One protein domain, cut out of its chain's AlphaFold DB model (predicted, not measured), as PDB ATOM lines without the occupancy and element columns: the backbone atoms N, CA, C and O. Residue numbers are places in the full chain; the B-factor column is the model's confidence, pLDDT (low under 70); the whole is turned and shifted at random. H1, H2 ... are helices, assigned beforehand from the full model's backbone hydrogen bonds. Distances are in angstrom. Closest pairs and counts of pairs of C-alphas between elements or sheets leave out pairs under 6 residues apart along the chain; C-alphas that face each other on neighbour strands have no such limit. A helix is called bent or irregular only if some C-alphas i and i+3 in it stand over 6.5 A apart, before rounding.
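This is residues 6 to 62 of the 75 residues of an uncharacterized protein of Nostocaceae cyanobacterium (UniProt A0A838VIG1). This is an open, U-shaped chain of four helices with an empty middle: H2 makes one arm of the U, the strung-out residues 33 to 38 and H3 make its base, and H4 makes the other arm. H1 is set slantwise at the far end of H2 and meets it in a V, and this is the one place where two helices touch; residues 30 to 62 stand free. The printed part has 57 residues with four named helices, in the order H1, H2, H3, H4, and no named strand; its class is all helix. It is extended, with a radius of gyration of the C-alphas of 18.0 A, and elongated, with spans of 44 by 28 by 21 A.

H1 holds residues 6 to 20 and is the longest helix, 21.1 A from first to last C-alpha; it begins at C-alpha 6 (-30.774, 39.948, -15.005). After a tight link of 1 residue, H2 holds residues 22 to 32 and measures 16.2 A. A short link of 6 residues follows. H3 holds residues 39 to 49, 15.7 A long, beginning at C-alpha 39 (-9.836, 54.921, -22.773). H3 is irregular, but only just: C-alphas 45 and 48 are 6.7 A apart. After a tight link of 2 residues, H4 holds residues 52 to 61, measures 14.5 A and ends at C-alpha 61 (-0.237, 48.086, 2.329).

H1 touches H2 with its residues 13 to 17 alone. The closest C-alphas of the two are those of Leu 16 and Ala 25, 5.3 A apart. Their lines stand at a steep tilt of 62 degrees, opposite ways, and their centres are 11.7 A apart. Residues 6 to 12 of H1 stand free. H3 is apart from H1, H2 and H4. H4 is apart from H1 and H2 too. In H1 and H4 every O i to N i+4 pair is within hydrogen-bond range; in H2 6 of 7 are, and in H3 2 of 7, beside 4 of 8 O i to N i+3 pairs.

The two C-alphas farthest apart are those of Ser 19 in H1 and Glu 53 in H4, at 44.5 A. The first and last printed C-alphas, of Gln 6 and Arg 62, are 32.8 A apart. The printed part has no cut, and no link is long. The mean pLDDT of the printed part is 93.0, and no printed residue is under 70.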
ATOM      1  N   GLN A   6     -32.113  40.436 -15.347       95.75
ATOM      2  CA  GLN A   6     -30.774  39.948 -15.005       95.75
ATOM      3  C   GLN A   6     -30.624  38.448 -15.273       95.75
ATOM      4  O   GLN A   6     -29.618  38.029 -15.841       95.75
ATOM      5  N   GLU A   7     -31.634  37.641 -14.940       95.81
ATOM      6  CA  GLU A   7     -31.622  36.201 -15.228       95.81
ATOM      7  C   GLU A   7     -31.597  35.918 -16.733       95.81
ATOM      8  O   GLU A   7     -30.870  35.031 -17.180       95.81
ATOM      9  N   ILE A   8     -32.351  36.685 -17.529       97.44
ATOM     10  CA  ILE A   8     -32.335  36.565 -18.994       97.44
ATOM     11  C   ILE A   8     -30.962  36.933 -19.558       97.44
ATOM     12  O   ILE A   8     -30.431  36.205 -20.397       97.44
ATOM     13  N   VAL A   9     -30.368  38.027 -19.079       94.25
ATOM     14  CA  VAL A   9     -29.038  38.471 -19.510       94.25
ATOM     15  C   VAL A   9     -27.984  37.418 -19.170       94.25
ATOM     16  O   VAL A   9     -27.238  37.006 -20.058       94.25
ATOM     17  N   ARG A  10     -27.967  36.903 -17.932       95.19
ATOM     18  CA  ARG A  10     -27.026  35.853 -17.510       95.19
ATOM     19  C   ARG A  10     -27.176  34.586 -18.354       95.19
ATOM     20  O   ARG A  10     -26.183  34.024 -18.807       95.19
ATOM     21  N   GLN A  11     -28.412  34.166 -18.619       97.12
ATOM     22  CA  GLN A  11     -28.677  33.014 -19.480       97.12
ATOM     23  C   GLN A  11     -28.184  33.242 -20.920       97.12
ATOM     24  O   GLN A  11     -27.645  32.320 -21.529       97.12
ATOM     25  N   GLY A  12     -28.355  34.450 -21.464       95.88
ATOM     26  CA  GLY A  12     -27.882  34.811 -22.801       95.88
ATOM     27  C   GLY A  12     -26.359  34.757 -22.921       95.88
ATOM     28  O   GLY A  12     -25.848  34.149 -23.858       95.88
ATOM     29  N   TYR A  13     -25.640  35.317 -21.943       95.31
ATOM     30  CA  TYR A  13     -24.178  35.217 -21.877       95.31
ATOM     31  C   TYR A  13     -23.714  33.763 -21.853       95.31
ATOM     32  O   TYR A  13     -22.886  33.376 -22.677       95.31
ATOM     33  N   LYS A  14     -24.305  32.944 -20.976       96.56
ATOM     34  CA  LYS A  14     -23.961  31.525 -20.887       96.56
ATOM     35  C   LYS A  14     -24.168  30.799 -22.217       96.56
ATOM     36  O   LYS A  14     -23.275  30.096 -22.673       96.56
ATOM     37  N   ALA A  15     -25.308  31.010 -22.873       98.00
ATOM     38  CA  ALA A  15     -25.599  30.378 -24.158       98.00
ATOM     39  C   ALA A  15     -24.606  30.781 -25.265       98.00
ATOM     40  O   ALA A  15     -24.248  29.953 -26.101       98.00
ATOM     41  N   LEU A  16     -24.153  32.040 -25.273       97.06
ATOM     42  CA  LEU A  16     -23.134  32.508 -26.214       97.06
ATOM     43  C   LEU A  16     -21.778  31.848 -25.949       97.06
ATOM     44  O   LEU A  16     -21.150  31.371 -26.889       97.06
ATOM     45  N   VAL A  17     -21.349  31.787 -24.686       97.50
ATOM     46  CA  VAL A  17     -20.077  31.162 -24.297       97.50
ATOM     47  C   VAL A  17     -20.086  29.663 -24.585       97.50
ATOM     48  O   VAL A  17     -19.140  29.170 -25.195       97.50
ATOM     49  N   ASP A  18     -21.158  28.955 -24.227       96.88
ATOM     50  CA  ASP A  18     -21.288  27.511 -24.458       96.88
ATOM     51  C   ASP A  18     -21.248  27.167 -25.968       96.88
ATOM     52  O   ASP A  18     -20.796  26.089 -26.348       96.88
ATOM     53  N   SER A  19     -21.705  28.079 -26.839       98.31
ATOM     54  CA  SER A  19     -21.779  27.878 -28.296       98.31
ATOM     55  C   SER A  19     -20.516  28.316 -29.051       98.31
ATOM     56  O   SER A  19     -20.085  27.644 -29.987       98.31
ATOM     57  N   LEU A  20     -19.934  29.456 -28.670       97.44
ATOM     58  CA  LEU A  20     -18.864  30.125 -29.424       97.44
ATOM     59  C   LEU A  20     -17.500  30.057 -28.725       97.44
ATOM     60  O   LEU A  20     -16.472  30.323 -29.341       97.44
ATOM     61  N   GLY A  21     -17.473  29.739 -27.433       94.94
ATOM     62  CA  GLY A  21     -16.330  30.015 -26.571       94.94
ATOM     63  C   GLY A  21     -16.236  31.495 -26.182       94.94
ATOM     64  O   GLY A  21     -16.822  32.383 -26.806       94.94
ATOM     65  N   VAL A  22     -15.476  31.774 -25.121       93.19
ATOM     66  CA  VAL A  22     -15.407  33.103 -24.480       93.19
ATOM     67  C   VAL A  22     -14.971  34.201 -25.455       93.19
ATOM     68  O   VAL A  22     -15.585  35.265 -25.515       93.19
ATOM     69  N   THR A  23     -13.926  33.950 -26.246       94.38
ATOM     70  CA  THR A  23     -13.359  34.966 -27.143       94.38
ATOM     71  C   THR A  23     -14.347  35.396 -28.227       94.38
ATOM     72  O   THR A  23     -14.515  36.593 -28.466       94.38
ATOM     73  N   ASP A  24     -15.023  34.443 -28.866       96.38
ATOM     74  CA  ASP A  24     -15.955  34.748 -29.952       96.38
ATOM     75  C   ASP A  24     -17.305  35.249 -29.428       96.38
ATOM     76  O   ASP A  24     -17.914  36.112 -30.062       96.38
ATOM     77  N   ALA A  25     -17.720  34.831 -28.228       96.12
ATOM     78  CA  ALA A  25     -18.858  35.429 -27.531       96.12
ATOM     79  C   ALA A  25     -18.642  36.930 -27.258       96.12
ATOM     80  O   ALA A  25     -19.524  37.739 -27.544       96.12
ATOM     81  N   ILE A  26     -17.457  37.332 -26.780       92.12
ATOM     82  CA  ILE A  26     -17.132  38.753 -26.557       92.12
ATOM     83  C   ILE A  26     -17.186  39.538 -27.873       92.12
ATOM     84  O   ILE A  26     -17.817  40.596 -27.928       92.12
ATOM     85  N   ARG A  27     -16.576  39.018 -28.947       93.50
ATOM     86  CA  ARG A  27     -16.606  39.667 -30.271       93.50
ATOM     87  C   ARG A  27     -18.028  39.818 -30.801       93.50
ATOM     88  O   ARG A  27     -18.367  40.874 -31.333       93.50
ATOM     89  N   PHE A  28     -18.860  38.789 -30.635       94.88
ATOM     90  CA  PHE A  28     -20.269  38.829 -31.016       94.88
ATOM     91  C   PHE A  28     -21.000  39.965 -30.296       94.88
ATOM     92  O   PHE A  28     -21.695  40.751 -30.930       94.88
ATOM     93  N   ILE A  29     -20.802  40.107 -28.986       92.38
ATOM     94  CA  ILE A  29     -21.456  41.159 -28.195       92.38
ATOM     95  C   ILE A  29     -20.967  42.548 -28.613       92.38
ATOM     96  O   ILE A  29     -21.782  43.447 -28.830       92.38
ATOM     97  N   GLN A  30     -19.656  42.710 -28.804       90.75
ATOM     98  CA  GLN A  30     -19.048  43.967 -29.255       90.75
ATOM     99  C   GLN A  30     -19.524  44.400 -30.647       90.75
ATOM    100  O   GLN A  30     -19.555  45.595 -30.931       90.75
ATOM    101  N   HIS A  31     -19.921  43.461 -31.511       92.94
ATOM    102  CA  HIS A  31     -20.488  43.786 -32.820       92.94
ATOM    103  C   HIS A  31     -21.813  44.558 -32.707       92.94
ATOM    104  O   HIS A  31     -22.036  45.508 -33.456       92.94
ATOM    105  N   PHE A  32     -22.680  44.177 -31.764       90.56
ATOM    106  CA  PHE A  32     -23.982  44.829 -31.556       90.56
ATOM    107  C   PHE A  32     -23.921  45.999 -30.577       90.56
ATOM    108  O   PHE A  32     -24.747  46.908 -30.641       90.56
ATOM    109  N   SER A  33     -22.952  45.977 -29.665       84.94
ATOM    110  CA  SER A  33     -22.708  47.035 -28.697       84.94
ATOM    111  C   SER A  33     -21.233  47.424 -28.761       84.94
ATOM    112  O   SER A  33     -20.437  46.969 -27.934       84.94
ATOM    113  N   PRO A  34     -20.833  48.232 -29.763       79.06
ATOM    114  CA  PRO A  34     -19.499  48.804 -29.771       79.06
ATOM    115  C   PRO A  34     -19.392  49.652 -28.507       79.06
ATOM    116  O   PRO A  34     -20.160  50.597 -28.322       79.06
ATOM    117  N   GLY A  35     -18.506  49.250 -27.595       78.69
ATOM    118  CA  GLY A  35     -18.276  49.985 -26.358       78.69
ATOM    119  C   GLY A  35     -18.051  51.472 -26.647       78.69
ATOM    120  O   GLY A  35     -17.537  51.849 -27.699       78.69
ATOM    121  N   GLN A  36     -18.459  52.319 -25.712       85.00
ATOM    122  CA  GLN A  36     -18.273  53.763 -25.801       85.00
ATOM    123  C   GLN A  36     -17.135  54.208 -24.881       85.00
ATOM    124  O   GLN A  36     -16.883  53.568 -23.861       85.00
ATOM    125  N   GLY A  37     -16.499  55.326 -25.219       87.88
ATOM    126  CA  GLY A  37     -15.418  55.915 -24.428       87.88
ATOM    127  C   GLY A  37     -14.107  56.001 -25.198       87.88
ATOM    128  O   GLY A  37     -13.905  55.337 -26.216       87.88
ATOM    129  N   ASP A  38     -13.215  56.853 -24.708       91.19
ATOM    130  CA  ASP A  38     -11.862  57.007 -25.234       91.19
ATOM    131  C   ASP A  38     -10.901  56.685 -24.099       91.19
ATOM    132  O   ASP A  38     -10.376  57.577 -23.433       91.19
ATOM    133  N   TYR A  39     -10.692  55.385 -23.864       89.31
ATOM    134  CA  TYR A  39      -9.836  54.921 -22.773       89.31
ATOM    135  C   TYR A  39      -8.431  55.528 -22.851       89.31
ATOM    136  O   TYR A  39      -7.818  55.775 -21.821       89.31
ATOM    137  N   THR A  40      -7.929  55.836 -24.051       92.00
ATOM    138  CA  THR A  40      -6.627  56.497 -24.202       92.00
ATOM    139  C   THR A  40      -6.645  57.881 -23.557       92.00
ATOM    140  O   THR A  40      -5.776  58.180 -22.739       92.00
ATOM    141  N   LYS A  41      -7.650  58.714 -23.861       95.94
ATOM    142  CA  LYS A  41      -7.799  60.035 -23.222       95.94
ATOM    143  C   LYS A  41      -8.137  59.931 -21.740       95.94
ATOM    144  O   LYS A  41      -7.566  60.666 -20.939       95.94
ATOM    145  N   GLU A  42      -9.057  59.046 -21.379       94.69
ATOM    146  CA  GLU A  42      -9.512  58.857 -19.999       94.69
ATOM    147  C   GLU A  42      -8.369  58.375 -19.100       94.69
ATOM    148  O   GLU A  42      -8.188  58.903 -18.005       94.69
ATOM    149  N   ARG A  43      -7.525  57.455 -19.587       95.06
ATOM    150  CA  ARG A  43      -6.327  56.964 -18.890       95.06
ATOM    151  C   ARG A  43      -5.411  58.107 -18.461       95.06
ATOM    152  O   ARG A  43      -4.982  58.128 -17.313       95.06
ATOM    153  N   HIS A  44      -5.157  59.075 -19.338       96.12
ATOM    154  CA  HIS A  44      -4.293  60.219 -19.020       96.12
ATOM    155  C   HIS A  44      -4.852  61.121 -17.909       96.12
ATOM    156  O   HIS A  44      -4.094  61.761 -17.187       96.12
ATOM    157  N   GLN A  45      -6.173  61.168 -17.709       95.38
ATOM    158  CA  GLN A  45      -6.777  62.042 -16.694       95.38
ATOM    159  C   GLN A  45      -6.458  61.616 -15.255       95.38
ATOM    160  O   GLN A  45      -6.463  62.464 -14.351       95.38
ATOM    161  N   TRP A  46      -6.211  60.323 -15.025       93.06
ATOM    162  CA  TRP A  46      -5.975  59.774 -13.690       93.06
ATOM    163  C   TRP A  46      -4.621  59.076 -13.555       93.06
ATOM    164  O   TRP A  46      -3.956  59.294 -12.548       93.06
ATOM    165  N   LEU A  47      -4.176  58.299 -14.549       94.62
ATOM    166  CA  LEU A  47      -2.969  57.481 -14.413       94.62
ATOM    167  C   LEU A  47      -1.693  58.326 -14.400       94.62
ATOM    168  O   LEU A  47      -0.774  58.012 -13.658       94.62
ATOM    169  N   ASP A  48      -1.656  59.434 -15.143       95.56
ATOM    170  CA  ASP A  48      -0.489  60.330 -15.179       95.56
ATOM    171  C   ASP A  48      -0.226  61.014 -13.819       95.56
ATOM    172  O   ASP A  48       0.828  61.612 -13.609       95.56
ATOM    173  N   LYS A  49      -1.184  60.930 -12.885       95.19
ATOM    174  CA  LYS A  49      -1.066  61.429 -11.508       95.19
ATOM    175  C   LYS A  49      -0.553  60.369 -10.528       95.19
ATOM    176  O   LYS A  49      -0.406  60.688  -9.353       95.19
ATOM    177  N   ILE A  50      -0.339  59.134 -10.982       95.31
ATOM    178  CA  ILE A  50       0.073  57.996 -10.158       95.31
ATOM    179  C   ILE A  50       1.497  57.611 -10.558       95.31
ATOM    180  O   ILE A  50       1.750  57.243 -11.707       95.31
ATOM    181  N   SER A  51       2.431  57.692  -9.612       95.56
ATOM    182  CA  SER A  51       3.803  57.231  -9.827       95.56
ATOM    183  C   SER A  51       3.926  55.719  -9.616       95.56
ATOM    184  O   SER A  51       3.086  55.082  -8.979       95.56
ATOM    185  N   LEU A  52       5.000  55.126 -10.139       93.50
ATOM    186  CA  LEU A  52       5.289  53.712  -9.895       93.50
ATOM    187  C   LEU A  52       5.513  53.450  -8.397       93.50
ATOM    188  O   LEU A  52       5.120  52.409  -7.873       93.50
ATOM    189  N   GLU A  53       6.129  54.403  -7.709       96.12
ATOM    190  CA  GLU A  53       6.370  54.368  -6.275       96.12
ATOM    191  C   GLU A  53       5.054  54.330  -5.488       96.12
ATOM    192  O   GLU A  53       4.949  53.537  -4.549       96.12
ATOM    193  N   ASP A  54       4.046  55.107  -5.904       94.69
ATOM    194  CA  ASP A  54       2.705  55.093  -5.303       94.69
ATOM    195  C   ASP A  54       2.053  53.713  -5.442       94.69
ATOM    196  O   ASP A  54       1.558  53.159  -4.459       94.69
ATOM    197  N   VAL A  55       2.131  53.112  -6.636       93.31
ATOM    198  CA  VAL A  55       1.598  51.762  -6.894       93.31
ATOM    199  C   VAL A  55       2.278  50.727  -5.997       93.31
ATOM    200  O   VAL A  55       1.613  49.917  -5.353       93.31
ATOM    201  N   ILE A  56       3.612  50.756  -5.915       94.06
ATOM    202  CA  ILE A  56       4.379  49.815  -5.086       94.06
ATOM    203  C   ILE A  56       4.058  50.006  -3.598       94.06
ATOM    204  O   ILE A  56       4.003  49.026  -2.848       94.06
ATOM    205  N   ALA A  57       3.879  51.248  -3.148       93.69
ATOM    206  CA  ALA A  57       3.506  51.542  -1.771       93.69
ATOM    207  C   ALA A  57       2.105  51.005  -1.443       93.69
ATOM    208  O   ALA A  57       1.934  50.397  -0.386       93.69
ATOM    209  N   GLU A  58       1.139  51.160  -2.352       90.94
ATOM    210  CA  GLU A  58      -0.221  50.640  -2.195       90.94
ATOM    211  C   GLU A  58      -0.241  49.106  -2.137       90.94
ATOM    212  O   GLU A  58      -0.834  48.534  -1.222       90.94
ATOM    213  N   MET A  59       0.481  48.434  -3.040       87.94
ATOM    214  CA  MET A  59       0.586  46.968  -3.050       87.94
ATOM    215  C   MET A  59       1.107  46.407  -1.721       87.94
ATOM    216  O   MET A  59       0.633  45.377  -1.263       87.94
ATOM    217  N   LYS A  60       2.068  47.086  -1.082       89.19
ATOM    218  CA  LYS A  60       2.639  46.657   0.209       89.19
ATOM    219  C   LYS A  60       1.707  46.883   1.400       89.19
ATOM    220  O   LYS A  60       1.935  46.297   2.455       89.19
ATOM    221  N   GLN A  61       0.725  47.775   1.269       85.88
ATOM    222  CA  GLN A  61      -0.237  48.086   2.329       85.88
ATOM    223  C   GLN A  61      -1.461  47.169   2.300       85.88
ATOM    224  O   GLN A  61      -2.169  47.080   3.304       85.88
ATOM    225  N   ARG A  62      -1.709  46.477   1.185       76.12
ATOM    226  CA  ARG A  62      -2.757  45.461   1.107       76.12
ATOM    227  C   ARG A  62      -2.254  44.156   1.749       76.12
ATOM    228  O   ARG A  62      -1.181  43.685   1.375       76.12
TER     229      ARG A  62